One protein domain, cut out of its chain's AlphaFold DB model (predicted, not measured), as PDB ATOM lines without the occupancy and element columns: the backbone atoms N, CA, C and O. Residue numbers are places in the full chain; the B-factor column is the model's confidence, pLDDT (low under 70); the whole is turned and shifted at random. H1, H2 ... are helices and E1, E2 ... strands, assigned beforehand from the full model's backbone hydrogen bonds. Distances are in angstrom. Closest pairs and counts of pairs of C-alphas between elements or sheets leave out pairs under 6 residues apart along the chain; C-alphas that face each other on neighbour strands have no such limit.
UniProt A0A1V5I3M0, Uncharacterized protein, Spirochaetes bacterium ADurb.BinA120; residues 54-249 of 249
ATOM      1  N   LYS A  54     -18.502   4.294 -50.614       89.50
ATOM      2  CA  LYS A  54     -17.421   3.294 -50.672       89.50
ATOM      3  C   LYS A  54     -16.294   3.647 -51.643       89.50
ATOM      4  O   LYS A  54     -15.242   3.016 -51.626       89.50
ATOM      5  N   HIS A  55     -16.524   4.618 -52.524       88.44
ATOM      6  CA  HIS A  55     -15.533   5.089 -53.491       88.44
ATOM      7  C   HIS A  55     -14.762   6.309 -52.987       88.44
ATOM      8  O   HIS A  55     -13.848   6.773 -53.671       88.44
ATOM      9  N   LEU A  56     -15.122   6.827 -51.810       88.81
ATOM     10  CA  LEU A  56     -14.399   7.920 -51.186       88.81
ATOM     11  C   LEU A  56     -12.994   7.468 -50.769       88.81
ATOM     12  O   LEU A  56     -12.778   6.296 -50.441       88.81
ATOM     13  N   PRO A  57     -12.017   8.380 -50.823       88.25
ATOM     14  CA  PRO A  57     -10.627   8.008 -50.652       88.25
ATOM     15  C   PRO A  57     -10.318   7.654 -49.193       88.25
ATOM     16  O   PRO A  57     -10.793   8.294 -48.263       88.25
ATOM     17  N   ILE A  58      -9.471   6.644 -48.999       89.38
ATOM     18  CA  ILE A  58      -8.971   6.234 -47.684       89.38
ATOM     19  C   ILE A  58      -7.481   6.587 -47.626       89.38
ATOM     20  O   ILE A  58      -6.707   6.054 -48.427       89.38
ATOM     21  N   PRO A  59      -7.056   7.481 -46.721       85.31
ATOM     22  CA  PRO A  59      -5.662   7.886 -46.634       85.31
ATOM     23  C   PRO A  59      -4.793   6.778 -46.066       85.31
ATOM     24  O   PRO A  59      -5.065   6.247 -44.994       85.31
ATOM     25  N   ALA A  60      -3.686   6.485 -46.754       82.94
ATOM     26  CA  ALA A  60      -2.660   5.571 -46.249       82.94
ATOM     27  C   ALA A  60      -2.002   6.099 -44.961       82.94
ATOM     28  O   ALA A  60      -1.540   5.321 -44.133       82.94
ATOM     29  N   THR A  61      -1.993   7.422 -44.784       80.38
ATOM     30  CA  THR A  61      -1.521   8.122 -43.581       80.38
ATOM     31  C   THR A  61      -2.519   8.070 -42.423       80.38
ATOM     32  O   THR A  61      -2.200   8.541 -41.335       80.38
ATOM     33  N   ASN A  62      -3.715   7.503 -42.635       83.38
ATOM     34  CA  ASN A  62      -4.822   7.484 -41.677       83.38
ATOM     35  C   ASN A  62      -5.213   8.882 -41.166       83.38
ATOM     36  O   ASN A  62      -5.664   9.030 -40.035       83.38
ATOM     37  N   GLU A  63      -5.046   9.924 -41.979       86.81
ATOM     38  CA  GLU A  63      -5.478  11.270 -41.616       86.81
ATOM     39  C   GLU A  63      -6.986  11.445 -41.791       86.81
ATOM     40  O   GLU A  63      -7.537  11.176 -42.853       86.81
ATOM     41  N   ASP A  64      -7.654  11.942 -40.755       93.38
ATOM     42  CA  ASP A  64      -9.053  12.351 -40.852       93.38
ATOM     43  C   ASP A  64      -9.232  13.488 -41.865       93.38
ATOM     44  O   ASP A  64      -8.370  14.360 -41.994       93.38
ATOM     45  N   TYR A  65     -10.387  13.513 -42.525       93.38
ATOM     46  CA  TYR A  65     -10.790  14.625 -43.381       93.38
ATOM     47  C   TYR A  65     -12.282  14.918 -43.237       93.38
ATOM     48  O   TYR A  65     -13.075  14.066 -42.826       93.38
ATOM     49  N   ALA A  66     -12.677  16.118 -43.646       96.06
ATOM     50  CA  ALA A  66     -14.066  16.529 -43.701       96.06
ATOM     51  C   ALA A  66     -14.349  17.320 -44.977       96.06
ATOM     52  O   ALA A  66     -13.516  18.101 -45.438       96.06
ATOM     53  N   ILE A  67     -15.527  17.085 -45.539       95.56
ATOM     54  CA  ILE A  67     -15.991  17.658 -46.794       95.56
ATOM     55  C   ILE A  67     -17.396  18.200 -46.579       95.56
ATOM     56  O   ILE A  67     -18.249  17.520 -46.005       95.56
ATOM     57  N   PHE A  68     -17.649  19.383 -47.119       97.62
ATOM     58  CA  PHE A  68     -18.981  19.932 -47.272       97.62
ATOM     59  C   PHE A  68     -19.341  19.997 -48.756       97.62
ATOM     60  O   PHE A  68     -18.634  20.613 -49.554       97.62
ATOM     61  N   GLN A  69     -20.443  19.353 -49.130       96.06
ATOM     62  CA  GLN A  69     -20.972  19.366 -50.487       96.06
ATOM     63  C   GLN A  69     -22.420  19.856 -50.468       96.06
ATOM     64  O   GLN A  69     -23.193  19.405 -49.636       96.06
ATOM     65  N   SER A  70     -22.817  20.734 -51.389       96.00
ATOM     66  CA  SER A  70     -24.233  21.102 -51.562       96.00
ATOM     67  C   SER A  70     -24.575  21.295 -53.033       96.00
ATOM     68  O   SER A  70     -24.031  22.181 -53.689       96.00
ATOM     69  N   ILE A  71     -25.456  20.466 -53.585       94.19
ATOM     70  CA  ILE A  71     -25.824  20.531 -55.001       94.19
ATOM     71  C   ILE A  71     -27.337  20.631 -55.115       94.19
ATOM     72  O   ILE A  71     -28.072  19.716 -54.735       94.19
ATOM     73  N   GLY A  72     -27.816  21.745 -55.670       93.56
ATOM     74  CA  GLY A  72     -29.245  22.026 -55.668       93.56
ATOM     75  C   GLY A  72     -29.753  22.136 -54.232       93.56
ATOM     76  O   GLY A  72     -29.293  22.981 -53.469       93.56
ATOM     77  N   ARG A  73     -30.726  21.296 -53.875       95.75
ATOM     78  CA  ARG A  73     -31.329  21.280 -52.536       95.75
ATOM     79  C   ARG A  73     -30.705  20.262 -51.584       95.75
ATOM     80  O   ARG A  73     -31.115  20.215 -50.440       95.75
ATOM     81  N   VAL A  74     -29.761  19.439 -52.038       97.19
ATOM     82  CA  VAL A  74     -29.185  18.395 -51.184       97.19
ATOM     83  C   VAL A  74     -27.826  18.840 -50.672       97.19
ATOM     84  O   VAL A  74     -26.939  19.159 -51.468       97.19
ATOM     85  N   SER A  75     -27.659  18.777 -49.357       97.56
ATOM     86  CA  SER A  75     -26.439  19.114 -48.640       97.56
ATOM     87  C   SER A  75     -25.889  17.912 -47.899       97.56
ATOM     88  O   SER A  75     -26.590  17.260 -47.135       97.56
ATOM     89  N   ASN A  76     -24.598  17.666 -48.067       97.94
ATOM     90  CA  ASN A  76     -23.855  16.603 -47.424       97.94
ATOM     91  C   ASN A  76     -22.715  17.167 -46.581       97.94
ATOM     92  O   ASN A  76     -21.894  17.943 -47.070       97.94
ATOM     93  N   VAL A  77     -22.586  16.666 -45.358       98.12
ATOM     94  CA  VAL A  77     -21.321  16.657 -44.623       98.12
ATOM     95  C   VAL A  77     -20.775  15.236 -44.665       98.12
ATOM     96  O   VAL A  77     -21.461  14.283 -44.298       98.12
ATOM     97  N   ILE A  78     -19.540  15.087 -45.134       97.25
ATOM     98  CA  ILE A  78     -18.856  13.798 -45.244       97.25
ATOM     99  C   ILE A  78     -17.615  13.844 -44.362       97.25
ATOM    100  O   ILE A  78     -16.791  14.748 -44.500       97.25
ATOM    101  N   VAL A  79     -17.468  12.869 -43.470       97.25
ATOM    102  CA  VAL A  79     -16.391  12.836 -42.474       97.25
ATOM    103  C   VAL A  79     -15.664  11.504 -42.555       97.25
ATOM    104  O   VAL A  79     -16.233  10.463 -42.237       97.25
ATOM    105  N   GLY A  80     -14.399  11.538 -42.960       95.50
ATOM    106  CA  GLY A  80     -13.493  10.400 -42.879       95.50
ATOM    107  C   GLY A  80     -12.790  10.384 -41.525       95.50
ATOM    108  O   GLY A  80     -12.124  11.356 -41.169       95.50
ATOM    109  N   ARG A  81     -12.940   9.295 -40.768       95.75
ATOM    110  CA  ARG A  81     -12.293   9.075 -39.468       95.75
ATOM    111  C   ARG A  81     -11.395   7.848 -39.566       95.75
ATOM    112  O   ARG A  81     -11.882   6.730 -39.728       95.75
ATOM    113  N   PHE A  82     -10.094   8.065 -39.466       92.88
ATOM    114  CA  PHE A  82      -9.060   7.051 -39.642       92.88
ATOM    115  C   PHE A  82      -7.991   7.096 -38.546       92.88
ATOM    116  O   PHE A  82      -7.347   6.078 -38.304       92.88
ATOM    117  N   LYS A  83      -7.811   8.237 -37.861       88.12
ATOM    118  CA  LYS A  83      -6.756   8.416 -36.847       88.12
ATOM    119  C   LYS A  83      -6.964   7.568 -35.595       88.12
ATOM    120  O   LYS A  83      -5.989   7.174 -34.959       88.12
ATOM    121  N   ALA A  84      -8.216   7.326 -35.210       82.38
ATOM    122  CA  ALA A  84      -8.556   6.659 -33.960       82.38
ATOM    123  C   ALA A  84      -9.712   5.669 -34.134       82.38
ATOM    124  O   ALA A  84     -10.742   5.996 -34.723       82.38
ATOM    125  N   GLY A  85      -9.555   4.483 -33.541       85.50
ATOM    126  CA  GLY A  85     -10.580   3.442 -33.527       85.50
ATOM    127  C   GLY A  85     -10.822   2.810 -34.899       85.50
ATOM    128  O   GLY A  85      -9.901   2.657 -35.699       85.50
ATOM    129  N   THR A  86     -12.070   2.409 -35.144       90.25
ATOM    130  CA  THR A  86     -12.500   1.811 -36.413       90.25
ATOM    131  C   THR A  86     -12.449   2.839 -37.536       90.25
ATOM    132  O   THR A  86     -13.023   3.926 -37.415       90.25
ATOM    133  N   ARG A  87     -11.808   2.474 -38.653       94.25
ATOM    134  CA  ARG A  87     -11.749   3.324 -39.843       94.25
ATOM    135  C   ARG A  87     -13.128   3.404 -40.477       94.25
ATOM    136  O   ARG A  87     -13.707   2.385 -40.854       94.25
ATOM    137  N   GLN A  88     -13.653   4.613 -40.600       97.12
ATOM    138  CA  GLN A  88     -15.024   4.829 -41.034       97.12
ATOM    139  C   GLN A  88     -15.171   6.102 -41.859       97.12
ATOM    140  O   GLN A  88     -14.452   7.081 -41.660       97.12
ATOM    141  N   ILE A  89     -16.151   6.097 -42.755       96.50
ATOM    142  CA  ILE A  89     -16.601   7.290 -43.466       96.50
ATOM    143  C   ILE A  89     -18.070   7.505 -43.142       96.50
ATOM    144  O   ILE A  89     -18.899   6.625 -43.355       96.50
ATOM    145  N   VAL A  90     -18.387   8.684 -42.624       97.88
ATOM    146  CA  VAL A  90     -19.740   9.091 -42.255       97.88
ATOM    147  C   VAL A  90     -20.281  10.018 -43.336       97.88
ATOM    148  O   VAL A  90     -19.596  10.957 -43.736       97.88
ATOM    149  N   LEU A  91     -21.505   9.768 -43.790       98.12
ATOM    150  CA  LEU A  91     -22.271  10.649 -44.668       98.12
ATOM    151  C   LEU A  91     -23.484  11.159 -43.893       98.12
ATOM    152  O   LEU A  91     -24.247  10.352 -43.369       98.12
ATOM    153  N   ILE A  92     -23.654  12.478 -43.832       98.56
ATOM    154  CA  ILE A  92     -24.760  13.166 -43.162       98.56
ATOM    155  C   ILE A  92     -25.418  14.069 -44.202       98.56
ATOM    156  O   ILE A  92     -24.732  14.901 -44.793       98.56
ATOM    157  N   THR A  93     -26.717  13.905 -44.431       98.44
ATOM    158  CA  THR A  93     -27.436  14.513 -45.552       98.44
ATOM    159  C   THR A  93     -28.702  15.232 -45.093       98.44
ATOM    160  O   THR A  93     -29.538  14.653 -44.401       98.44
ATOM    161  N   ASP A  94     -28.848  16.456 -45.581       98.25
ATOM    162  CA  ASP A  94     -30.079  17.245 -45.685       98.25
ATOM    163  C   ASP A  94     -30.533  17.166 -47.151       98.25
ATOM    164  O   ASP A  94     -29.735  17.421 -48.058       98.25
ATOM    165  N   ARG A  95     -31.758  16.713 -47.415       97.25
ATOM    166  CA  ARG A  95     -32.245  16.419 -48.773       97.25
ATOM    167  C   ARG A  95     -32.999  17.574 -49.411       97.25
ATOM    168  O   ARG A  95     -33.198  17.537 -50.630       97.25
ATOM    169  N   ASP A  96     -33.447  18.549 -48.634       96.44
ATOM    170  CA  ASP A  96     -34.344  19.589 -49.120       96.44
ATOM    171  C   ASP A  96     -33.903  21.019 -48.790       96.44
ATOM    172  O   ASP A  96     -34.602  21.954 -49.193       96.44
ATOM    173  N   ALA A  97     -32.715  21.193 -48.213       94.00
ATOM    174  CA  ALA A  97     -32.098  22.464 -47.858       94.00
ATOM    175  C   ALA A  97     -32.881  23.230 -46.783       94.00
ATOM    176  O   ALA A  97     -32.874  24.466 -46.775       94.00
ATOM    177  N   ASP A  98     -33.567  22.522 -45.886       95.88
ATOM    178  CA  ASP A  98     -34.219  23.115 -44.716       95.88
ATOM    179  C   ASP A  98     -33.280  23.238 -43.495       95.88
ATOM    180  O   ASP A  98     -33.635  23.872 -42.496       95.88
ATOM    181  N   GLY A  99     -32.055  22.710 -43.604       93.69
ATOM    182  CA  GLY A  99     -31.037  22.735 -42.561       93.69
ATOM    183  C   GLY A  99     -31.093  21.554 -41.593       93.69
ATOM    184  O   GLY A  99     -30.280  21.528 -40.664       93.69
ATOM    185  N   LYS A 100     -31.996  20.590 -41.801       96.38
ATOM    186  CA  LYS A 100     -32.191  19.423 -40.939       96.38
ATOM    187  C   LYS A 100     -31.632  18.161 -41.569       96.38
ATOM    188  O   LYS A 100     -31.536  18.015 -42.782       96.38
ATOM    189  N   VAL A 101     -31.235  17.221 -40.720       97.75
ATOM    190  CA  VAL A 101     -30.645  15.963 -41.180       97.75
ATOM    191  C   VAL A 101     -31.738  14.926 -41.435       97.75
ATOM    192  O   VAL A 101     -32.310  14.369 -40.502       97.75
ATOM    193  N   ASP A 102     -31.958  14.593 -42.705       97.75
ATOM    194  CA  ASP A 102     -32.904  13.551 -43.130       97.75
ATOM    195  C   ASP A 102     -32.289  12.154 -43.151       97.75
ATOM    196  O   ASP A 102     -32.982  11.132 -43.086       97.75
ATOM    197  N   PHE A 103     -30.976  12.082 -43.355       98.12
ATOM    198  CA  PHE A 103     -30.289  10.826 -43.592       98.12
ATOM    199  C   PHE A 103     -28.867  10.869 -43.062       98.12
ATOM    200  O   PHE A 103     -28.140  11.833 -43.275       98.12
ATOM    201  N   ALA A 104     -28.440   9.781 -42.432       98.44
ATOM    202  CA  ALA A 104     -27.034   9.555 -42.172       98.44
ATOM    203  C   ALA A 104     -26.695   8.070 -42.281       98.44
ATOM    204  O   ALA A 104     -27.516   7.198 -41.976       98.44
ATOM    205  N   CYS A 105     -25.478   7.775 -42.721       98.19
ATOM    206  CA  CYS A 105     -24.931   6.431 -42.673       98.19
ATOM    207  C   CYS A 105     -23.431   6.448 -42.388       98.19
ATOM    208  O   CYS A 105     -22.740   7.451 -42.580       98.19
ATOM    209  N   VAL A 106     -22.940   5.305 -41.931       98.12
ATOM    210  CA  VAL A 106     -21.535   5.050 -41.646       98.12
ATOM    211  C   VAL A 106     -21.094   3.880 -42.504       98.12
ATOM    212  O   VAL A 106     -21.656   2.793 -42.422       98.12
ATOM    213  N   TRP A 107     -20.080   4.088 -43.331       97.69
ATOM    214  CA  TRP A 107     -19.344   3.000 -43.948       97.69
ATOM    215  C   TRP A 107     -18.159   2.631 -43.062       97.69
ATOM    216  O   TRP A 107     -17.231   3.421 -42.899       97.69
ATOM    217  N   ASN A 108     -18.188   1.421 -42.512       97.31
ATOM    218  CA  ASN A 108     -17.057   0.829 -41.815       97.31
ATOM    219  C   ASN A 108     -16.093   0.250 -42.852       97.31
ATOM    220  O   ASN A 108     -16.414  -0.702 -43.568       97.31
ATOM    221  N   VAL A 109     -14.908   0.847 -42.954       93.19
ATOM    222  CA  VAL A 109     -13.936   0.540 -44.010       93.19
ATOM    223  C   VAL A 109     -13.417  -0.885 -43.873       93.19
ATOM    224  O   VAL A 109     -13.331  -1.605 -44.864       93.19
ATOM    225  N   ASP A 110     -13.116  -1.302 -42.644       93.19
ATOM    226  CA  ASP A 110     -12.471  -2.587 -42.366       93.19
ATOM    227  C   ASP A 110     -13.422  -3.780 -42.554       93.19
ATOM    228  O   ASP A 110     -13.023  -4.812 -43.090       93.19
ATOM    229  N   SER A 111     -14.689  -3.641 -42.154       94.62
ATOM    230  CA  SER A 111     -15.715  -4.679 -42.339       94.62
ATOM    231  C   SER A 111     -16.399  -4.612 -43.709       94.62
ATOM    232  O   SER A 111     -17.076  -5.556 -44.113       94.62
ATOM    233  N   GLY A 112     -16.294  -3.479 -44.409       94.06
ATOM    234  CA  GLY A 112     -17.023  -3.207 -45.646       94.06
ATOM    235  C   GLY A 112     -18.529  -2.960 -45.463       94.06
ATOM    236  O   GLY A 112     -19.229  -2.764 -46.470       94.06
ATOM    237  N   SER A 113     -19.038  -2.963 -44.223       96.38
ATOM    238  CA  SER A 113     -20.462  -2.794 -43.909       96.38
ATOM    239  C   SER A 113     -20.885  -1.329 -43.947       96.38
ATOM    240  O   SER A 113     -20.105  -0.430 -43.639       96.38
ATOM    241  N   VAL A 114     -22.135  -1.086 -44.347       97.75
ATOM    242  CA  VAL A 114     -22.748   0.243 -44.297       97.75
ATOM    243  C   VAL A 114     -23.909   0.188 -43.327       97.75
ATOM    244  O   VAL A 114     -24.866  -0.547 -43.558       97.75
ATOM    245  N   ASP A 115     -23.824   0.996 -42.282       97.38
ATOM    246  CA  ASP A 115     -24.814   1.078 -41.224       97.38
ATOM    247  C   ASP A 115     -25.582   2.392 -41.364       97.38
ATOM    248  O   ASP A 115     -25.005   3.481 -41.356       97.38
ATOM    249  N   ILE A 116     -26.898   2.301 -41.542       98.06
ATOM    250  CA  ILE A 116     -27.774   3.473 -41.638       98.06
ATOM    251  C   ILE A 116     -28.128   3.922 -40.223       98.06
ATOM    252  O   ILE A 116     -28.567   3.111 -39.408       98.06
ATOM    253  N   THR A 117     -27.963   5.210 -39.934       97.44
ATOM    254  CA  THR A 117     -28.289   5.795 -38.632       97.44
ATOM    255  C   THR A 117     -29.810   5.900 -38.471       97.44
ATOM    256  O   THR A 117     -30.448   6.637 -39.226       97.44
ATOM    257  N   PRO A 118     -30.424   5.206 -37.494       95.94
ATOM    258  CA  PRO A 118     -31.837   5.394 -37.188       95.94
ATOM    259  C   PRO A 118     -32.061   6.783 -36.581       95.94
ATOM    260  O   PRO A 118     -31.299   7.179 -35.704       95.94
ATOM    261  N   LYS A 119     -33.121   7.490 -37.002       94.75
ATOM    262  CA  LYS A 119     -33.470   8.843 -36.511       94.75
ATOM    263  C   LYS A 119     -32.266   9.807 -36.541       94.75
ATOM    264  O   LYS A 119     -31.779  10.233 -35.488       94.75
ATOM    265  N   PRO A 120     -31.719  10.084 -37.734       95.38
ATOM    266  CA  PRO A 120     -30.461  10.813 -37.871       95.38
ATOM    267  C   PRO A 120     -30.531  12.246 -37.319       95.38
ATOM    268  O   PRO A 120     -29.531  12.723 -36.797       95.38
ATOM    269  N   ASP A 121     -31.706  12.870 -37.326       92.56
ATOM    270  CA  ASP A 121     -32.030  14.158 -36.701       92.56
ATOM    271  C   ASP A 121     -31.781  14.190 -35.181       92.56
ATOM    272  O   ASP A 121     -31.419  15.221 -34.617       92.56
ATOM    273  N   THR A 122     -31.920  13.046 -34.503       93.31
ATOM    274  CA  THR A 122     -31.632  12.934 -33.061       93.31
ATOM    275  C   THR A 122     -30.145  12.760 -32.756       93.31
ATOM    276  O   THR A 122     -29.689  13.133 -31.677       93.31
ATOM    277  N   VAL A 123     -29.384  12.193 -33.698       95.56
ATOM    278  CA  VAL A 123     -27.934  11.970 -33.570       95.56
ATOM    279  C   VAL A 123     -27.149  13.197 -34.025       95.56
ATOM    280  O   VAL A 123     -26.122  13.531 -33.440       95.56
ATOM    281  N   TYR A 124     -27.642  13.865 -35.063       96.06
ATOM    282  CA  TYR A 124     -27.057  15.049 -35.668       96.06
ATOM    283  C   TYR A 124     -28.085  16.175 -35.631       96.06
ATOM    284  O   TYR A 124     -28.766  16.446 -36.617       96.06
ATOM    285  N   ALA A 125     -28.191  16.830 -34.475       96.38
ATOM    286  CA  ALA A 125     -29.094  17.964 -34.311       96.38
ATOM    287  C   ALA A 125     -28.746  19.105 -35.286       96.38
ATOM    288  O   ALA A 125     -27.574  19.306 -35.616       96.38
ATOM    289  N   ASP A 126     -29.736  19.914 -35.666       96.19
ATOM    290  CA  ASP A 126     -29.601  21.011 -36.641       96.19
ATOM    291  C   ASP A 126     -28.405  21.934 -36.342       96.19
ATOM    292  O   ASP A 126     -27.599  22.254 -37.219       96.19
ATOM    293  N   ALA A 127     -28.230  22.315 -35.072       96.56
ATOM    294  CA  ALA A 127     -27.113  23.152 -34.634       96.56
ATOM    295  C   ALA A 127     -25.753  22.461 -34.819       96.56
ATOM    296  O   ALA A 127     -24.777  23.096 -35.214       96.56
ATOM    297  N   GLN A 128     -25.688  21.152 -34.570       97.06
ATOM    298  CA  GLN A 128     -24.478  20.363 -34.759       97.06
ATOM    299  C   GLN A 128     -24.147  20.233 -36.246       97.06
ATOM    300  O   GLN A 128     -22.997  20.427 -36.634       97.06
ATOM    301  N   PHE A 129     -25.143  19.954 -37.090       97.75
ATOM    302  CA  PHE A 129     -24.953  19.863 -38.536       97.75
ATOM    303  C   PHE A 129     -24.482  21.196 -39.124       97.75
ATOM    304  O   PHE A 129     -23.517  21.224 -39.890       97.75
ATOM    305  N   ARG A 130     -25.083  22.315 -38.696       97.81
ATOM    306  CA  ARG A 130     -24.610  23.660 -39.047       97.81
ATOM    307  C   ARG A 130     -23.165  23.891 -38.598       97.81
ATOM    308  O   ARG A 130     -22.354  24.329 -39.409       97.81
ATOM    309  N   GLN A 131     -22.825  23.543 -37.356       98.06
ATOM    310  CA  GLN A 131     -21.464  23.698 -36.838       98.06
ATOM    311  C   GLN A 131     -20.442  22.896 -37.654       98.06
ATOM    312  O   GLN A 131     -19.358  23.399 -37.920       98.06
ATOM    313  N   MET A 132     -20.774  21.684 -38.115       98.50
ATOM    314  CA  MET A 132     -19.867  20.924 -38.986       98.50
ATOM    315  C   MET A 132     -19.598  21.647 -40.312       98.50
ATOM    316  O   MET A 132     -18.456  21.684 -40.766       98.50
ATOM    317  N   LYS A 133     -20.623  22.251 -40.933       98.31
ATOM    318  CA  LYS A 133     -20.451  23.056 -42.156       98.31
ATOM    319  C   LYS A 133     -19.564  24.277 -41.889       98.31
ATOM    320  O   LYS A 133     -18.666  24.570 -42.677       98.31
ATOM    321  N   GLU A 134     -19.788  24.957 -40.764       98.06
ATOM    322  CA  GLU A 134     -18.991  26.103 -40.318       98.06
ATOM    323  C   GLU A 134     -17.528  25.728 -40.060       98.06
ATOM    324  O   GLU A 134     -16.633  26.436 -40.524       98.06
ATOM    325  N   ASP A 135     -17.277  24.615 -39.373       98.25
ATOM    326  CA  ASP A 135     -15.939  24.075 -39.134       98.25
ATOM    327  C   ASP A 135     -15.216  23.855 -40.472       98.25
ATOM    328  O   ASP A 135     -14.098  24.341 -40.660       98.25
ATOM    329  N   ILE A 136     -15.883  23.220 -41.444       98.06
ATOM    330  CA  ILE A 136     -15.305  22.911 -42.761       98.06
ATOM    331  C   ILE A 136     -15.006  24.162 -43.579       98.06
ATOM    332  O   ILE A 136     -13.894  24.308 -44.088       98.06
ATOM    333  N   VAL A 137     -15.968  25.078 -43.704       97.94
ATOM    334  CA  VAL A 137     -15.775  26.314 -44.472       97.94
ATOM    335  C   VAL A 137     -14.698  27.186 -43.833       97.94
ATOM    336  O   VAL A 137     -13.869  27.756 -44.539       97.94
ATOM    337  N   ASN A 138     -14.651  27.284 -42.507       97.12
ATOM    338  CA  ASN A 138     -13.658  28.123 -41.838       97.12
ATOM    339  C   ASN A 138     -12.288  27.450 -41.684       97.12
ATOM    340  O   ASN A 138     -11.327  28.138 -41.350       97.12
ATOM    341  N   GLY A 139     -12.181  26.144 -41.945       95.31
ATOM    342  CA  GLY A 139     -10.959  25.373 -41.720       95.31
ATOM    343  C   GLY A 139     -10.625  25.207 -40.236       95.31
ATOM    344  O   GLY A 139      -9.460  25.135 -39.851       95.31
ATOM    345  N   LYS A 140     -11.644  25.182 -39.370       95.38
ATOM    346  CA  LYS A 140     -11.486  25.068 -37.920       95.38
ATOM    347  C   LYS A 140     -11.760  23.634 -37.485       95.38
ATOM    348  O   LYS A 140     -12.846  23.115 -37.704       95.38
ATOM    349  N   SER A 141     -10.784  23.002 -36.837       92.00
ATOM    350  CA  SER A 141     -11.009  21.697 -36.206       92.00
ATOM    351  C   SER A 141     -11.930  21.846 -34.993       92.00
ATOM    352  O   SER A 141     -11.705  22.709 -34.140       92.00
ATOM    353  N   GLY A 142     -12.955  21.003 -34.928       92.81
ATOM    354  CA  GLY A 142     -14.000  21.048 -33.910       92.81
ATOM    355  C   GLY A 142     -14.742  19.720 -33.851       92.81
ATOM    356  O   GLY A 142     -14.204  18.727 -33.368       92.81
ATOM    357  N   LEU A 143     -15.964  19.687 -34.383       94.50
ATOM    358  CA  LEU A 143     -16.733  18.443 -34.530       94.50
ATOM    359  C   LEU A 143     -16.192  17.545 -35.649       94.50
ATOM    360  O   LEU A 143     -16.468  16.342 -35.687       94.50
ATOM    361  N   VAL A 144     -15.457  18.149 -36.577       96.12
ATOM    362  CA  VAL A 144     -14.864  17.515 -37.753       96.12
ATOM    363  C   VAL A 144     -13.433  18.016 -37.962       96.12
ATOM    364  O   VAL A 144     -13.004  18.987 -37.332       96.12
ATOM    365  N   SER A 145     -12.703  17.345 -38.855       94.31
ATOM    366  CA  SER A 145     -11.290  17.612 -39.160       94.31
ATOM    367  C   SER A 145     -11.142  18.114 -40.603       94.31
ATOM    368  O   SER A 145     -10.904  17.312 -41.505       94.31
ATOM    369  N   PRO A 146     -11.353  19.414 -40.868       93.25
ATOM    370  CA  PRO A 146     -11.287  19.966 -42.218       93.25
ATOM    371  C   PRO A 146      -9.861  20.346 -42.629       93.25
ATOM    372  O   PRO A 146      -8.929  20.312 -41.824       93.25
ATOM    373  N   ASN A 147      -9.699  20.771 -43.884       91.50
ATOM    374  CA  ASN A 147      -8.477  21.446 -44.310       91.50
ATOM    375  C   ASN A 147      -8.361  22.810 -43.590       91.50
ATOM    376  O   ASN A 147      -9.340  23.559 -43.591       91.50
ATOM    377  N   PRO A 148      -7.205  23.158 -42.987       92.31
ATOM    378  CA  PRO A 148      -7.043  24.408 -42.238       92.31
ATOM    379  C   PRO A 148      -7.106  25.672 -43.108       92.31
ATOM    380  O   PRO A 148      -7.311  26.772 -42.595       92.31
ATOM    381  N   GLU A 149      -6.955  25.547 -44.424       92.12
ATOM    382  CA  GLU A 149      -6.948  26.670 -45.364       92.12
ATOM    383  C   GLU A 149      -8.361  27.073 -45.788       92.12
ATOM    384  O   GLU A 149      -8.693  27.152 -46.971       92.12
ATOM    385  N   GLY A 150      -9.218  27.320 -44.802       92.38
ATOM    386  CA  GLY A 150     -10.595  27.751 -45.010       92.38
ATOM    387  C   GLY A 150     -10.741  29.255 -45.252       92.38
ATOM    388  O   GLY A 150      -9.828  29.952 -45.703       92.38
ATOM    389  N   ALA A 151     -11.921  29.775 -44.912       93.19
ATOM    390  CA  ALA A 151     -12.314  31.162 -45.146       93.19
ATOM    391  C   ALA A 151     -11.362  32.198 -44.517       93.19
ATOM    392  O   ALA A 151     -11.174  33.273 -45.084       93.19
ATOM    393  N   GLY A 152     -10.713  31.880 -43.391       92.12
ATOM    394  CA  GLY A 152      -9.714  32.767 -42.785       92.12
ATOM    395  C   GLY A 152      -8.492  32.991 -43.684       92.12
ATOM    396  O   GLY A 152      -8.038  34.123 -43.842       92.12
ATOM    397  N   TYR A 153      -7.993  31.939 -44.344       94.38
ATOM    398  CA  TYR A 153      -6.872  32.069 -45.281       94.38
ATOM    399  C   TYR A 153      -7.289  32.808 -46.559       94.38
ATOM    400  O   TYR A 153      -6.568  33.686 -47.035       94.38
ATOM    401  N   LEU A 154      -8.500  32.537 -47.063       96.12
ATOM    402  CA  LEU A 154      -9.116  33.311 -48.145       96.12
ATOM    403  C   LEU A 154      -9.131  34.815 -47.823       96.12
ATOM    404  O   LEU A 154      -8.710  35.623 -48.652       96.12
ATOM    405  N   GLN A 155      -9.557  35.207 -46.620       93.81
ATOM    406  CA  GLN A 155      -9.594  36.616 -46.224       93.81
ATOM    407  C   GLN A 155      -8.214  37.276 -46.312       93.81
ATOM    408  O   GLN A 155      -8.116  38.371 -46.862       93.81
ATOM    409  N   VAL A 156      -7.143  36.604 -45.884       94.44
ATOM    410  CA  VAL A 156      -5.770  37.118 -46.045       94.44
ATOM    411  C   VAL A 156      -5.416  37.297 -47.525       94.44
ATOM    412  O   VAL A 156      -4.882  38.333 -47.919       94.44
ATOM    413  N   LEU A 157      -5.761  36.336 -48.388       95.31
ATOM    414  CA  LEU A 157      -5.469  36.441 -49.823       95.31
ATOM    415  C   LEU A 157      -6.162  37.633 -50.486       95.31
ATOM    416  O   LEU A 157      -5.574  38.240 -51.383       95.31
ATOM    417  N   THR A 158      -7.368  37.992 -50.037       95.25
ATOM    418  CA  THR A 158      -8.105  39.146 -50.578       95.25
ATOM    419  C   THR A 158      -7.498  40.504 -50.216       95.25
ATOM    420  O   THR A 158      -7.917  41.515 -50.770       95.25
ATOM    421  N   GLU A 159      -6.515  40.569 -49.312       93.75
ATOM    422  CA  GLU A 159      -5.767  41.810 -49.033       93.75
ATOM    423  C   GLU A 159      -4.895  42.240 -50.216       93.75
ATOM    424  O   GLU A 159      -4.521  43.407 -50.317       93.75
ATOM    425  N   LYS A 160      -4.581  41.311 -51.128       92.25
ATOM    426  CA  LYS A 160      -3.809  41.572 -52.343       92.25
ATOM    427  C   LYS A 160      -4.731  41.482 -53.562       92.25
ATOM    428  O   LYS A 160      -5.065  40.371 -53.974       92.25
ATOM    429  N   PRO A 161      -5.096  42.608 -54.203       90.38
ATOM    430  CA  PRO A 161      -5.984  42.598 -55.368       90.38
ATOM    431  C   PRO A 161      -5.499  41.713 -56.524       90.38
ATOM    432  O   PRO A 161      -6.318  41.144 -57.236       90.38
ATOM    433  N   SER A 162      -4.183  41.518 -56.671       91.06
ATOM    434  CA  SER A 162      -3.585  40.625 -57.676       91.06
ATOM    435  C   SER A 162      -3.997  39.154 -57.540       91.06
ATOM    436  O   SER A 162      -3.872  38.400 -58.498       91.06
ATOM    437  N   ASN A 163      -4.469  38.737 -56.363       95.00
ATOM    438  CA  ASN A 163      -4.960  37.381 -56.119       95.00
ATOM    439  C   ASN A 163      -6.425  37.201 -56.538       95.00
ATOM    440  O   ASN A 163      -6.923  36.078 -56.544       95.00
ATOM    441  N   ILE A 164      -7.132  38.294 -56.831       96.19
ATOM    442  CA  ILE A 164      -8.576  38.308 -57.044       96.19
ATOM    443  C   ILE A 164      -8.864  38.444 -58.538       96.19
ATOM    444  O   ILE A 164      -8.428  39.384 -59.199       96.19
ATOM    445  N   VAL A 165      -9.689  37.545 -59.058       95.44
ATOM    446  CA  VAL A 165     -10.259  37.634 -60.399       95.44
ATOM    447  C   VAL A 165     -11.763  37.827 -60.268       95.44
ATOM    448  O   VAL A 165     -12.482  36.953 -59.778       95.44
ATOM    449  N   LYS A 166     -12.256  38.980 -60.730       93.88
ATOM    450  CA  LYS A 166     -13.694  39.233 -60.812       93.88
ATOM    451  C   LYS A 166     -14.323  38.321 -61.862       93.88
ATOM    452  O   LYS A 166     -13.879  38.248 -63.005       93.88
ATOM    453  N   MET A 167     -15.408  37.673 -61.473       90.44
ATOM    454  CA  MET A 167     -16.254  36.877 -62.348       90.44
ATOM    455  C   MET A 167     -17.604  37.575 -62.531       90.44
ATOM    456  O   MET A 167     -17.877  38.603 -61.914       90.44
ATOM    457  N   ARG A 168     -18.473  37.027 -63.390       86.06
ATOM    458  CA  ARG A 168     -19.768  37.654 -63.710       86.06
ATOM    459  C   ARG A 168     -20.602  37.973 -62.460       86.06
ATOM    460  O   ARG A 168     -21.119  39.076 -62.365       86.06
ATOM    461  N   ASN A 169     -20.709  37.018 -61.534       88.62
ATOM    462  CA  ASN A 169     -21.579  37.094 -60.353       88.62
ATOM    463  C   ASN A 169     -20.830  36.745 -59.053       88.62
ATOM    464  O   ASN A 169     -21.399  36.159 -58.136       88.62
ATOM    465  N   GLY A 170     -19.528  37.014 -59.006       94.06
ATOM    466  CA  GLY A 170     -18.704  36.670 -57.855       94.06
ATOM    467  C   GLY A 170     -17.223  36.783 -58.153       94.06
ATOM    468  O   GLY A 170     -16.819  37.562 -59.022       94.06
ATOM    469  N   PHE A 171     -16.420  35.994 -57.452       95.62
ATOM    470  CA  PHE A 171     -14.970  36.086 -57.518       95.62
ATOM    471  C   PHE A 171     -14.315  34.710 -57.503       95.62
ATOM    472  O   PHE A 171     -14.824  33.740 -56.935       95.62
ATOM    473  N   ARG A 172     -13.134  34.673 -58.111       96.31
ATOM    474  CA  ARG A 172     -12.117  33.665 -57.856       96.31
ATOM    475  C   ARG A 172     -10.985  34.331 -57.087       96.31
ATOM    476  O   ARG A 172     -10.547  35.413 -57.472       96.31
ATOM    477  N   VAL A 173     -10.494  33.680 -56.044       97.25
ATOM    478  CA  VAL A 173      -9.308  34.110 -55.305       97.25
ATOM    479  C   VAL A 173      -8.285  32.985 -55.335       97.25
ATOM    480  O   VAL A 173      -8.581  31.873 -54.903       97.25
ATOM    481  N   SER A 174      -7.099  33.267 -55.865       96.31
ATOM    482  CA  SER A 174      -6.010  32.297 -56.000       96.31
ATOM    483  C   SER A 174      -4.881  32.622 -55.023       96.31
ATOM    484  O   SER A 174      -4.516  33.782 -54.838       96.31
ATOM    485  N   GLY A 175      -4.298  31.594 -54.412       95.00
ATOM    486  CA  GLY A 175      -3.041  31.701 -53.673       95.00
ATOM    487  C   GLY A 175      -1.932  30.976 -54.425       95.00
ATOM    488  O   GLY A 175      -2.143  29.862 -54.905       95.00
ATOM    489  N   PHE A 176      -0.759  31.594 -54.521       92.06
ATOM    490  CA  PHE A 176       0.379  31.086 -55.290       92.06
ATOM    491  C   PHE A 176       1.525  30.647 -54.379       92.06
ATOM    492  O   PHE A 176       1.667  31.146 -53.261       92.06
ATOM    493  N   ASP A 177       2.333  29.713 -54.873       89.00
ATOM    494  CA  ASP A 177       3.600  29.330 -54.265       89.00
ATOM    495  C   ASP A 177       4.549  30.539 -54.232       89.00
ATOM    496  O   ASP A 177       4.714  31.204 -55.260       89.00
ATOM    497  N   PRO A 178       5.174  30.846 -53.085       85.38
ATOM    498  CA  PRO A 178       6.142  31.934 -53.013       85.38
ATOM    499  C   PRO A 178       7.451  31.611 -53.750       85.38
ATOM    500  O   PRO A 178       8.111  32.534 -54.224       85.38
ATOM    501  N   ASP A 179       7.810  30.329 -53.874       85.69
ATOM    502  CA  ASP A 179       9.094  29.879 -54.415       85.69
ATOM    503  C   ASP A 179       9.017  29.553 -55.913       85.69
ATOM    504  O   ASP A 179      10.040  29.515 -56.600       85.69
ATOM    505  N   VAL A 180       7.816  29.313 -56.454       86.50
ATOM    506  CA  VAL A 180       7.606  29.030 -57.882       86.50
ATOM    507  C   VAL A 180       6.563  29.965 -58.475       86.50
ATOM    508  O   VAL A 180       5.356  29.808 -58.290       86.50
ATOM    509  N   ALA A 181       7.053  30.919 -59.266       85.81
ATOM    510  CA  ALA A 181       6.229  31.908 -59.943       85.81
ATOM    511  C   ALA A 181       5.106  31.253 -60.767       85.81
ATOM    512  O   ALA A 181       5.342  30.373 -61.595       85.81
ATOM    513  N   GLY A 182       3.872  31.709 -60.541       84.69
ATOM    514  CA  GLY A 182       2.686  31.257 -61.270       84.69
ATOM    515  C   GLY A 182       2.131  29.894 -60.840       84.69
ATOM    516  O   GLY A 182       1.071  29.503 -61.329       84.69
ATOM    517  N   LEU A 183       2.778  29.183 -59.909       89.56
ATOM    518  CA  LEU A 183       2.256  27.917 -59.403       89.56
ATOM    519  C   LEU A 183       1.146  28.173 -58.379       89.56
ATOM    520  O   LEU A 183       1.404  28.486 -57.221       89.56
ATOM    521  N   GLU A 184      -0.107  28.021 -58.796       90.81
ATOM    522  CA  GLU A 184      -1.248  28.077 -57.878       90.81
ATOM    523  C   GLU A 184      -1.210  26.927 -56.871       90.81
ATOM    524  O   GLU A 184      -1.067  25.761 -57.242       90.81
ATOM    525  N   ARG A 185      -1.420  27.265 -55.604       92.81
ATOM    526  CA  ARG A 185      -1.505  26.335 -54.480       92.81
ATOM    527  C   ARG A 185      -2.942  26.119 -54.031       92.81
ATOM    528  O   ARG A 185      -3.339  24.986 -53.778       92.81
ATOM    529  N   VAL A 186      -3.719  27.199 -53.983       94.25
ATOM    530  CA  VAL A 186      -5.120  27.180 -53.556       94.25
ATOM    531  C   VAL A 186      -5.993  28.011 -54.473       94.25
ATOM    532  O   VAL A 186      -5.530  29.001 -55.045       94.25
ATOM    533  N   ASN A 187      -7.262  27.633 -54.564       94.69
ATOM    534  CA  ASN A 187      -8.290  28.385 -55.259       94.69
ATOM    535  C   ASN A 187      -9.575  28.423 -54.439       94.69
ATOM    536  O   ASN A 187     -10.058  27.402 -53.955       94.69
ATOM    537  N   TYR A 188     -10.174  29.601 -54.375       96.56
ATOM    538  CA  TYR A 188     -11.484  29.820 -53.787       96.56
ATOM    539  C   TYR A 188     -12.396  30.401 -54.852       96.56
ATOM    540  O   TYR A 188     -12.055  31.393 -55.495       96.56
ATOM    541  N   PHE A 189     -13.564  29.801 -55.023       95.25
ATOM    542  CA  PHE A 189     -14.601  30.274 -55.925       95.25
ATOM    543  C   PHE A 189     -15.865  30.518 -55.122       95.25
ATOM    544  O   PHE A 189     -16.276  29.664 -54.339       95.25
ATOM    545  N   PHE A 190     -16.487  31.669 -55.323       95.75
ATOM    546  CA  PHE A 190     -17.784  31.963 -54.735       95.75
ATOM    547  C   PHE A 190     -18.551  32.901 -55.654       95.75
ATOM    548  O   PHE A 190     -18.030  33.920 -56.111       95.75
ATOM    549  N   SER A 191     -19.792  32.539 -55.959       94.75
ATOM    550  CA  SER A 191     -20.667  33.349 -56.798       94.75
ATOM    551  C   SER A 191     -22.128  33.102 -56.489       94.75
ATOM    552  O   SER A 191     -22.527  31.975 -56.222       94.75
ATOM    553  N   ASP A 192     -22.932  34.153 -56.580       89.19
ATOM    554  CA  ASP A 192     -24.378  34.070 -56.415       89.19
ATOM    555  C   ASP A 192     -25.043  34.914 -57.497       89.19
ATOM    556  O   ASP A 192     -24.778  36.109 -57.639       89.19
ATOM    557  N   ASN A 193     -25.872  34.266 -58.311       74.06
ATOM    558  CA  ASN A 193     -26.621  34.931 -59.372       74.06
ATOM    559  C   ASN A 193     -28.063  35.270 -58.963       74.06
ATOM    560  O   ASN A 193     -28.795  35.810 -59.789       74.06
ATOM    561  N   GLY A 194     -28.470  34.938 -57.734       72.50
ATOM    562  CA  GLY A 194     -29.788  35.210 -57.161       72.50
ATOM    563  C   GLY A 194     -30.942  34.391 -57.748       72.50
ATOM    564  O   GLY A 194     -32.080  34.572 -57.328       72.50
ATOM    565  N   VAL A 195     -30.683  33.508 -58.721       78.12
ATOM    566  CA  VAL A 195     -31.720  32.779 -59.475       78.12
ATOM    567  C   VAL A 195     -31.556  31.264 -59.357       78.12
ATOM    568  O   VAL A 195     -32.536  30.537 -59.199       78.12
ATOM    569  N   HIS A 196     -30.323  30.767 -59.418       79.62
ATOM    570  CA  HIS A 196     -30.011  29.337 -59.462       79.62
ATOM    571  C   HIS A 196     -29.273  28.854 -58.210       79.62
ATOM    572  O   HIS A 196     -28.509  27.904 -58.293       79.62
ATOM    573  N   GLY A 197     -29.480  29.513 -57.070       87.94
ATOM    574  CA  GLY A 197     -28.687  29.269 -55.867       87.94
ATOM    575  C   GLY A 197     -27.259  29.808 -55.989       87.94
ATOM    576  O   GLY A 197     -26.920  30.513 -56.947       87.94
ATOM    577  N   ALA A 198     -26.429  29.472 -55.005       93.81
ATOM    578  CA  ALA A 198     -25.051  29.941 -54.915       93.81
ATOM    579  C   ALA A 198     -24.031  28.826 -55.177       93.81
ATOM    580  O   ALA A 198     -24.249  27.656 -54.855       93.81
ATOM    581  N   ASP A 199     -22.890  29.215 -55.736       94.31
ATOM    582  CA  ASP A 199     -21.725  28.360 -55.932       94.31
ATOM    583  C   ASP A 199     -20.643  28.737 -54.910       94.31
ATOM    584  O   ASP A 199     -20.368  29.922 -54.703       94.31
ATOM    585  N   LEU A 200     -20.011  27.736 -54.297       95.25
ATOM    586  CA  LEU A 200     -18.917  27.890 -53.334       95.25
ATOM    587  C   LEU A 200     -17.957  26.708 -53.484       95.25
ATOM    588  O   LEU A 200     -18.370  25.572 -53.293       95.25
ATOM    589  N   ALA A 201     -16.689  26.934 -53.811       94.75
ATOM    590  CA  ALA A 201     -15.719  25.848 -53.933       94.75
ATOM    591  C   ALA A 201     -14.347  26.241 -53.401       94.75
ATOM    592  O   ALA A 201     -13.791  27.249 -53.841       94.75
ATOM    593  N   PHE A 202     -13.806  25.449 -52.474       94.81
ATOM    594  CA  PHE A 202     -12.494  25.669 -51.862       94.81
ATOM    595  C   PHE A 202     -11.565  24.508 -52.222       94.81
ATOM    596  O   PHE A 202     -11.877  23.351 -51.931       94.81
ATOM    597  N   GLU A 203     -10.451  24.833 -52.874       92.88
ATOM    598  CA  GLU A 203      -9.484  23.891 -53.428       92.88
ATOM    599  C   GLU A 203      -8.059  24.179 -52.921       92.88
ATOM    600  O   GLU A 203      -7.601  25.320 -52.928       92.88
ATOM    601  N   VAL A 204      -7.339  23.122 -52.547       91.44
ATOM    602  CA  VAL A 204      -5.914  23.057 -52.196       91.44
ATOM    603  C   VAL A 204      -5.336  21.987 -53.099       91.44
ATOM    604  O   VAL A 204      -5.660  20.804 -52.989       91.44
ATOM    605  N   LYS A 205      -4.434  22.401 -53.980       90.75
ATOM    606  CA  LYS A 205      -3.735  21.497 -54.894       90.75
ATOM    607  C   LYS A 205      -2.623  20.739 -54.173       90.75
ATOM    608  O   LYS A 205      -2.403  19.556 -54.437       90.75
ATOM    609  N   TYR A 206      -1.936  21.415 -53.251       88.50
ATOM    610  CA  TYR A 206      -0.911  20.838 -52.387       88.50
ATOM    611  C   TYR A 206      -0.690  21.680 -51.128       88.50
ATOM    612  O   TYR A 206      -0.923  22.887 -51.121       88.50
ATOM    613  N   ASN A 207      -0.186  21.024 -50.087       83.88
ATOM    614  CA  ASN A 207       0.348  21.634 -48.879       83.88
ATOM    615  C   ASN A 207       1.879  21.620 -48.927       83.88
ATOM    616  O   ASN A 207       2.485  20.690 -49.469       83.88
ATOM    617  N   ASN A 208       2.505  22.619 -48.311       80.56
ATOM    618  CA  ASN A 208       3.950  22.631 -48.104       80.56
ATOM    619  C   ASN A 208       4.281  21.911 -46.792       80.56
ATOM    620  O   ASN A 208       3.869  22.340 -45.716       80.56
ATOM    621  N   MET A 209       5.035  20.817 -46.885       77.81
ATOM    622  CA  MET A 209       5.574  20.071 -45.749       77.81
ATOM    623  C   MET A 209       7.095  20.214 -45.756       77.81
ATOM    624  O   MET A 209       7.815  19.469 -46.427       77.81
ATOM    625  N   GLY A 210       7.590  21.228 -45.043       80.00
ATOM    626  CA  GLY A 210       8.990  21.637 -45.142       80.00
ATOM    627  C   GLY A 210       9.315  22.089 -46.567       80.00
ATOM    628  O   GLY A 210       8.701  23.024 -47.069       80.00
ATOM    629  N   GLN A 211      10.260  21.409 -47.219       79.06
ATOM    630  CA  GLN A 211      10.674  21.696 -48.602       79.06
ATOM    631  C   GLN A 211       9.908  20.883 -49.659       79.06
ATOM    632  O   GLN A 211      10.167  21.025 -50.853       79.06
ATOM    633  N   VAL A 212       8.994  20.000 -49.244       81.12
ATOM    634  CA  VAL A 212       8.269  19.106 -50.152       81.12
ATOM    635  C   VAL A 212       6.825  19.569 -50.300       81.12
ATOM    636  O   VAL A 212       6.164  19.924 -49.326       81.12
ATOM    637  N   ARG A 213       6.318  19.524 -51.534       85.69
ATOM    638  CA  ARG A 213       4.904  19.744 -51.848       85.69
ATOM    639  C   ARG A 213       4.167  18.414 -51.810       85.69
ATOM    640  O   ARG A 213       4.542  17.485 -52.523       85.69
ATOM    641  N   VAL A 214       3.111  18.332 -51.011       83.50
ATOM    642  CA  VAL A 214       2.308  17.115 -50.852       83.50
ATOM    643  C   VAL A 214       0.866  17.424 -51.218       83.50
ATOM    644  O   VAL A 214       0.251  18.314 -50.634       83.50
ATOM    645  N   SER A 215       0.313  16.705 -52.196       84.00
ATOM    646  CA  SER A 215      -1.102  16.854 -52.543       84.00
ATOM    647  C   SER A 215      -1.972  16.263 -51.428       84.00
ATOM    648  O   SER A 215      -1.721  15.121 -51.027       84.00
ATOM    649  N   PRO A 216      -2.963  17.003 -50.895       83.81
ATOM    650  CA  PRO A 216      -3.880  16.440 -49.921       83.81
ATOM    651  C   PRO A 216      -4.735  15.357 -50.578       83.81
ATOM    652  O   PRO A 216      -5.046  15.413 -51.767       83.81
ATOM    653  N   ILE A 217      -5.169  14.381 -49.782       83.00
ATOM    654  CA  ILE A 217      -6.051  13.325 -50.287       83.00
ATOM    655  C   ILE A 217      -7.391  13.879 -50.786       83.00
ATOM    656  O   ILE A 217      -7.925  13.405 -51.786       83.00
ATOM    657  N   ILE A 218      -7.885  14.916 -50.107       86.50
ATOM    658  CA  ILE A 218      -9.026  15.727 -50.516       86.50
ATOM    659  C   ILE A 218      -8.496  17.077 -50.993       86.50
ATOM    660  O   ILE A 218      -8.079  17.907 -50.187       86.50
ATOM    661  N   THR A 219      -8.528  17.300 -52.305       87.69
ATOM    662  CA  THR A 219      -8.115  18.577 -52.902       87.69
ATOM    663  C   THR A 219      -9.213  19.626 -52.860       87.69
ATOM    664  O   THR A 219      -8.907  20.807 -52.791       87.69
ATOM    665  N   VAL A 220     -10.481  19.218 -52.854       90.56
ATOM    666  CA  VAL A 220     -11.641  20.109 -52.736       90.56
ATOM    667  C   VAL A 220     -12.402  19.701 -51.484       90.56
ATOM    668  O   VAL A 220     -12.925  18.601 -51.461       90.56
ATOM    669  N   TRP A 221     -12.457  20.516 -50.433       91.81
ATOM    670  CA  TRP A 221     -13.200  20.174 -49.196       91.81
ATOM    671  C   TRP A 221     -14.503  20.952 -49.049       91.81
ATOM    672  O   TRP A 221     -15.342  20.587 -48.229       91.81
ATOM    673  N   VAL A 222     -14.707  21.994 -49.853       95.56
ATOM    674  CA  VAL A 222     -16.011  22.641 -50.014       95.56
ATOM    675  C   VAL A 222     -16.368  22.575 -51.486       95.56
ATOM    676  O   VAL A 222     -15.597  23.051 -52.319       95.56
ATOM    677  N   TYR A 223     -17.518  21.989 -51.808       94.75
ATOM    678  CA  TYR A 223     -18.052  21.961 -53.165       94.75
ATOM    679  C   TYR A 223     -19.565  22.160 -53.172       94.75
ATOM    680  O   TYR A 223     -20.351  21.229 -52.994       94.75
ATOM    681  N   CYS A 224     -19.982  23.390 -53.419       94.69
ATOM    682  CA  CYS A 224     -21.372  23.773 -53.529       94.69
ATOM    683  C   CYS A 224     -21.646  24.302 -54.933       94.69
ATOM    684  O   CYS A 224     -20.929  25.179 -55.420       94.69
ATOM    685  N   LYS A 225     -22.685  23.770 -55.576       92.44
ATOM    686  CA  LYS A 225     -23.075  24.122 -56.937       92.44
ATOM    687  C   LYS A 225     -24.577  24.313 -57.027       92.44
ATOM    688  O   LYS A 225     -25.334  23.386 -56.738       92.44
ATOM    689  N   ASN A 226     -25.005  25.477 -57.500       93.25
ATOM    690  CA  ASN A 226     -26.413  25.864 -57.538       93.25
ATOM    691  C   ASN A 226     -27.116  25.582 -56.194       93.25
ATOM    692  O   ASN A 226     -28.224  25.046 -56.157       93.25
ATOM    693  N   SER A 227     -26.416  25.829 -55.086       94.75
ATOM    694  CA  SER A 227     -26.850  25.435 -53.752       94.75
ATOM    695  C   SER A 227     -27.984  26.328 -53.269       94.75
ATOM    696  O   SER A 227     -27.854  27.554 -53.265       94.75
ATOM    697  N   TYR A 228     -29.051  25.701 -52.785       95.75
ATOM    698  CA  TYR A 228     -30.149  26.344 -52.066       95.75
ATOM    699  C   TYR A 228     -29.988  26.266 -50.544       95.75
ATOM    700  O   TYR A 228     -30.808  26.833 -49.831       95.75
ATOM    701  N   ASP A 229     -28.935  25.603 -50.050       96.62
ATOM    702  CA  ASP A 229     -28.618  25.545 -48.621       96.62
ATOM    703  C   ASP A 229     -28.474  26.965 -48.034       96.62
ATOM    704  O   ASP A 229     -27.607  27.724 -48.495       96.62
ATOM    705  N   PRO A 230     -29.274  27.333 -47.012       95.81
ATOM    706  CA  PRO A 230     -29.238  28.659 -46.401       95.81
ATOM    707  C   PRO A 230     -27.850  29.076 -45.908       95.81
ATOM    708  O   PRO A 230     -27.476  30.242 -46.043       95.81
ATOM    709  N   PHE A 231     -27.061  28.135 -45.385       97.50
ATOM    710  CA  PHE A 231     -25.702  28.403 -44.918       97.50
ATOM    711  C   PHE A 231     -24.767  28.783 -46.075       97.50
ATOM    712  O   PHE A 231     -23.947  29.695 -45.939       97.50
ATOM    713  N   VAL A 232     -24.907  28.137 -47.238       96.94
ATOM    714  CA  VAL A 232     -24.109  28.473 -48.430       96.94
ATOM    715  C   VAL A 232     -24.494  29.847 -48.961       96.94
ATOM    716  O   VAL A 232     -23.609  30.652 -49.250       96.94
ATOM    717  N   LEU A 233     -25.796  30.137 -49.053       96.19
ATOM    718  CA  LEU A 233     -26.300  31.437 -49.507       96.19
ATOM    719  C   LEU A 233     -25.765  32.578 -48.624       96.19
ATOM    720  O   LEU A 233     -25.240  33.572 -49.131       96.19
ATOM    721  N   GLU A 234     -25.843  32.411 -47.302       96.38
ATOM    722  CA  GLU A 234     -25.310  33.363 -46.323       96.38
ATOM    723  C   GLU A 234     -23.794  33.562 -46.497       96.38
ATOM    724  O   GLU A 234     -23.313  34.695 -46.603       96.38
ATOM    725  N   THR A 235     -23.049  32.458 -46.593       97.31
ATOM    726  CA  THR A 235     -21.587  32.462 -46.728       97.31
ATOM    727  C   THR A 235     -21.140  33.168 -48.004       97.31
ATOM    728  O   THR A 235     -20.288  34.057 -47.959       97.31
ATOM    729  N   VAL A 236     -21.726  32.821 -49.151       96.75
ATOM    730  CA  VAL A 236     -21.356  33.405 -50.446       96.75
ATOM    731  C   VAL A 236     -21.690  34.891 -50.489       96.75
ATOM    732  O   VAL A 236     -20.873  35.685 -50.957       96.75
ATOM    733  N   LYS A 237     -22.846  35.300 -49.951       95.81
ATOM    734  CA  LYS A 237     -23.211  36.717 -49.846       95.81
ATOM    735  C   LYS A 237     -22.176  37.504 -49.039       95.81
ATOM    736  O   LYS A 237     -21.749  38.573 -49.481       95.81
ATOM    737  N   LYS A 238     -21.748  36.967 -47.892       96.12
ATOM    738  CA  LYS A 238     -20.716  37.577 -47.045       96.12
ATOM    739  C   LYS A 238     -19.375  37.689 -47.779       96.12
ATOM    740  O   LYS A 238     -18.838  38.789 -47.884       96.12
ATOM    741  N   LEU A 239     -18.877  36.589 -48.348       96.38
ATOM    742  CA  LEU A 239     -17.597  36.565 -49.068       96.38
ATOM    743  C   LEU A 239     -17.590  37.500 -50.285       96.38
ATOM    744  O   LEU A 239     -16.600  38.194 -50.522       96.38
ATOM    745  N   ASN A 240     -18.699  37.573 -51.028       95.12
ATOM    746  CA  ASN A 240     -18.854  38.509 -52.142       95.12
ATOM    747  C   ASN A 240     -18.750  39.965 -51.683       95.12
ATOM    748  O   ASN A 240     -18.018  40.739 -52.299       95.12
ATOM    749  N   ALA A 241     -19.457  40.340 -50.615       94.38
ATOM    750  CA  ALA A 241     -19.427  41.703 -50.089       94.38
ATOM    751  C   ALA A 241     -18.026  42.085 -49.581       94.38
ATOM    752  O   ALA A 241     -17.500  43.142 -49.940       94.38
ATOM    753  N   GLU A 242     -17.396  41.201 -48.804       94.75
ATOM    754  CA  GLU A 242     -16.044  41.401 -48.277       94.75
ATOM    755  C   GLU A 242     -15.020  41.549 -49.409       94.75
ATOM    756  O   GLU A 242     -14.250  42.512 -49.428       94.75
ATOM    757  N   THR A 243     -15.054  40.657 -50.401       95.44
ATOM    758  CA  THR A 243     -14.098  40.660 -51.519       95.44
ATOM    759  C   THR A 243     -14.307  41.857 -52.440       95.44
ATOM    760  O   THR A 243     -13.337  42.518 -52.810       95.44
ATOM    761  N   ALA A 244     -15.556  42.206 -52.762       93.56
ATOM    762  CA  ALA A 244     -15.865  43.392 -53.557       93.56
ATOM    763  C   ALA A 244     -15.324  44.667 -52.898       93.56
ATOM    764  O   ALA A 244     -14.722  45.501 -53.574       93.56
ATOM    765  N   SER A 245     -15.464  44.788 -51.574       92.56
ATOM    766  CA  SER A 245     -14.957  45.944 -50.825       92.56
ATOM    767  C   SER A 245     -13.436  46.104 -50.885       92.56
ATOM    768  O   SER A 245     -12.935  47.195 -50.631       92.56
ATOM    769  N   ARG A 246     -12.699  45.030 -51.187       91.38
ATOM    770  CA  ARG A 246     -11.235  45.023 -51.310       91.38
ATOM    771  C   ARG A 246     -10.781  45.164 -52.760       91.38
ATOM    772  O   ARG A 246      -9.770  45.798 -53.011       91.38
ATOM    773  N   TYR A 247     -11.542  44.608 -53.702       88.38
ATOM    774  CA  TYR A 247     -11.223  44.634 -55.129       88.38
ATOM    775  C   TYR A 247     -11.449  46.002 -55.790       88.38
ATOM    776  O   TYR A 247     -10.715  46.362 -56.701       88.38
ATOM    777  N   PHE A 248     -12.478  46.751 -55.374       84.62
ATOM    778  CA  PHE A 248     -12.817  48.057 -55.968       84.62
ATOM    779  C   PHE A 248     -12.213  49.262 -55.230       84.62
ATOM    780  O   PHE A 248     -12.606  50.393 -55.513       84.62
ATOM    781  N   LYS A 249     -11.318  49.028 -54.267       67.62
ATOM    782  CA  LYS A 249     -10.516  50.080 -53.630       67.62
ATOM    783  C   LYS A 249      -9.258  50.334 -54.442       67.62
ATOM    784  O   LYS A 249      -8.890  51.521 -54.543       67.62
TER     785      LYS A 249
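Overview. This is residues 54 to 249 of the 249 residues of an uncharacterized protein of Spirochaetes bacterium ADurb.BinA120 (UniProt A0A1V5I3M0). A wide, twisted wall of ten strands has three helices, H2, H3 and H4, over one face, making two layers. The strands form two halves, E1 to E5 and E6 to E9 with E12, which join where E1 runs parallel beside E12; the small hairpin of E10 and E11 continues from E9. The printed part has 196 residues with twelve named strands and four named helices, in the order E1 to E5, H1 to H3, E6 to E12, H4: a mixed class. The sheet is mixed, in the order E5 E4 E3 E2 E1 E12 E9 E8 E7 E6. The whole is compact, with a radius of gyration of the C-alphas of 17.3 A, and only just flat, spanning 52 by 44 by 24 A.

Arrangement. Across the sheet come E5, residues 114 to 116, E4, 103 to 108, E3, 88 to 94, E2, 74 to 81, E1, 65 to 71, E12, 220 to 227, E9, 198 to 204, E8, 184 to 192, E7, 170 to 176, and E6, 164 to 167. E1 to E5 form one meander and E6 to E9 another, each strand the antiparallel neighbour of the one before. E1 and E12 are parallel at 14 degrees, with N 68 and O 221 within hydrogen-bond range at 2.8 A. E12 and E9 are antiparallel at 168 degrees, with N 200 and O 224 at 2.9 A. H4, residues 230 to 247, runs across the strands at a height over the sheet of 8.7 A; the C-alphas of Ala 198 and Leu 233, 5.7 A apart, are its closest to E9. On the same face, H2, residues 126 to 138, runs across the strands at 9.5 A, its closest C-alphas to E1 being Phe 68 and Lys 133, 6.2 A; H3, residues 151 to 157, runs across them at 9.2 A, closest to E7 at Leu 157 and Gly 175, 6.6 A. H2 only just touches H3, with residues 137 to 138 alone and 3 pairs of C-alphas within 8 A, closest at Asn 138 and Ala 151, 4.7 A. H1, residues 120 to 123, only grazes the sheet. E10, 207 to 209, and E11, 212 to 214, form a hairpin, with N 207 and O 214 at 2.8 A. Each O i to N i+4 pair is within range in H2, H3 and H4; H1 is too short for one.

Along the chain. E1 begins at C-alpha 65 (-10.790, 14.625, -43.381). H4 measures 25.6 A, E8 23.9 A, E2 22.6 A and H2 18.2 A; H4 ends at C-alpha 247 (-11.223, 44.634, -55.129).

Size, cuts and confidence. The C-alphas of Ser 111 and Lys 249 are the farthest apart, 56.2 A. The printed part has no cut, and its long link is H2 to H3. Residue 249 alone is under 70 in pLDDT.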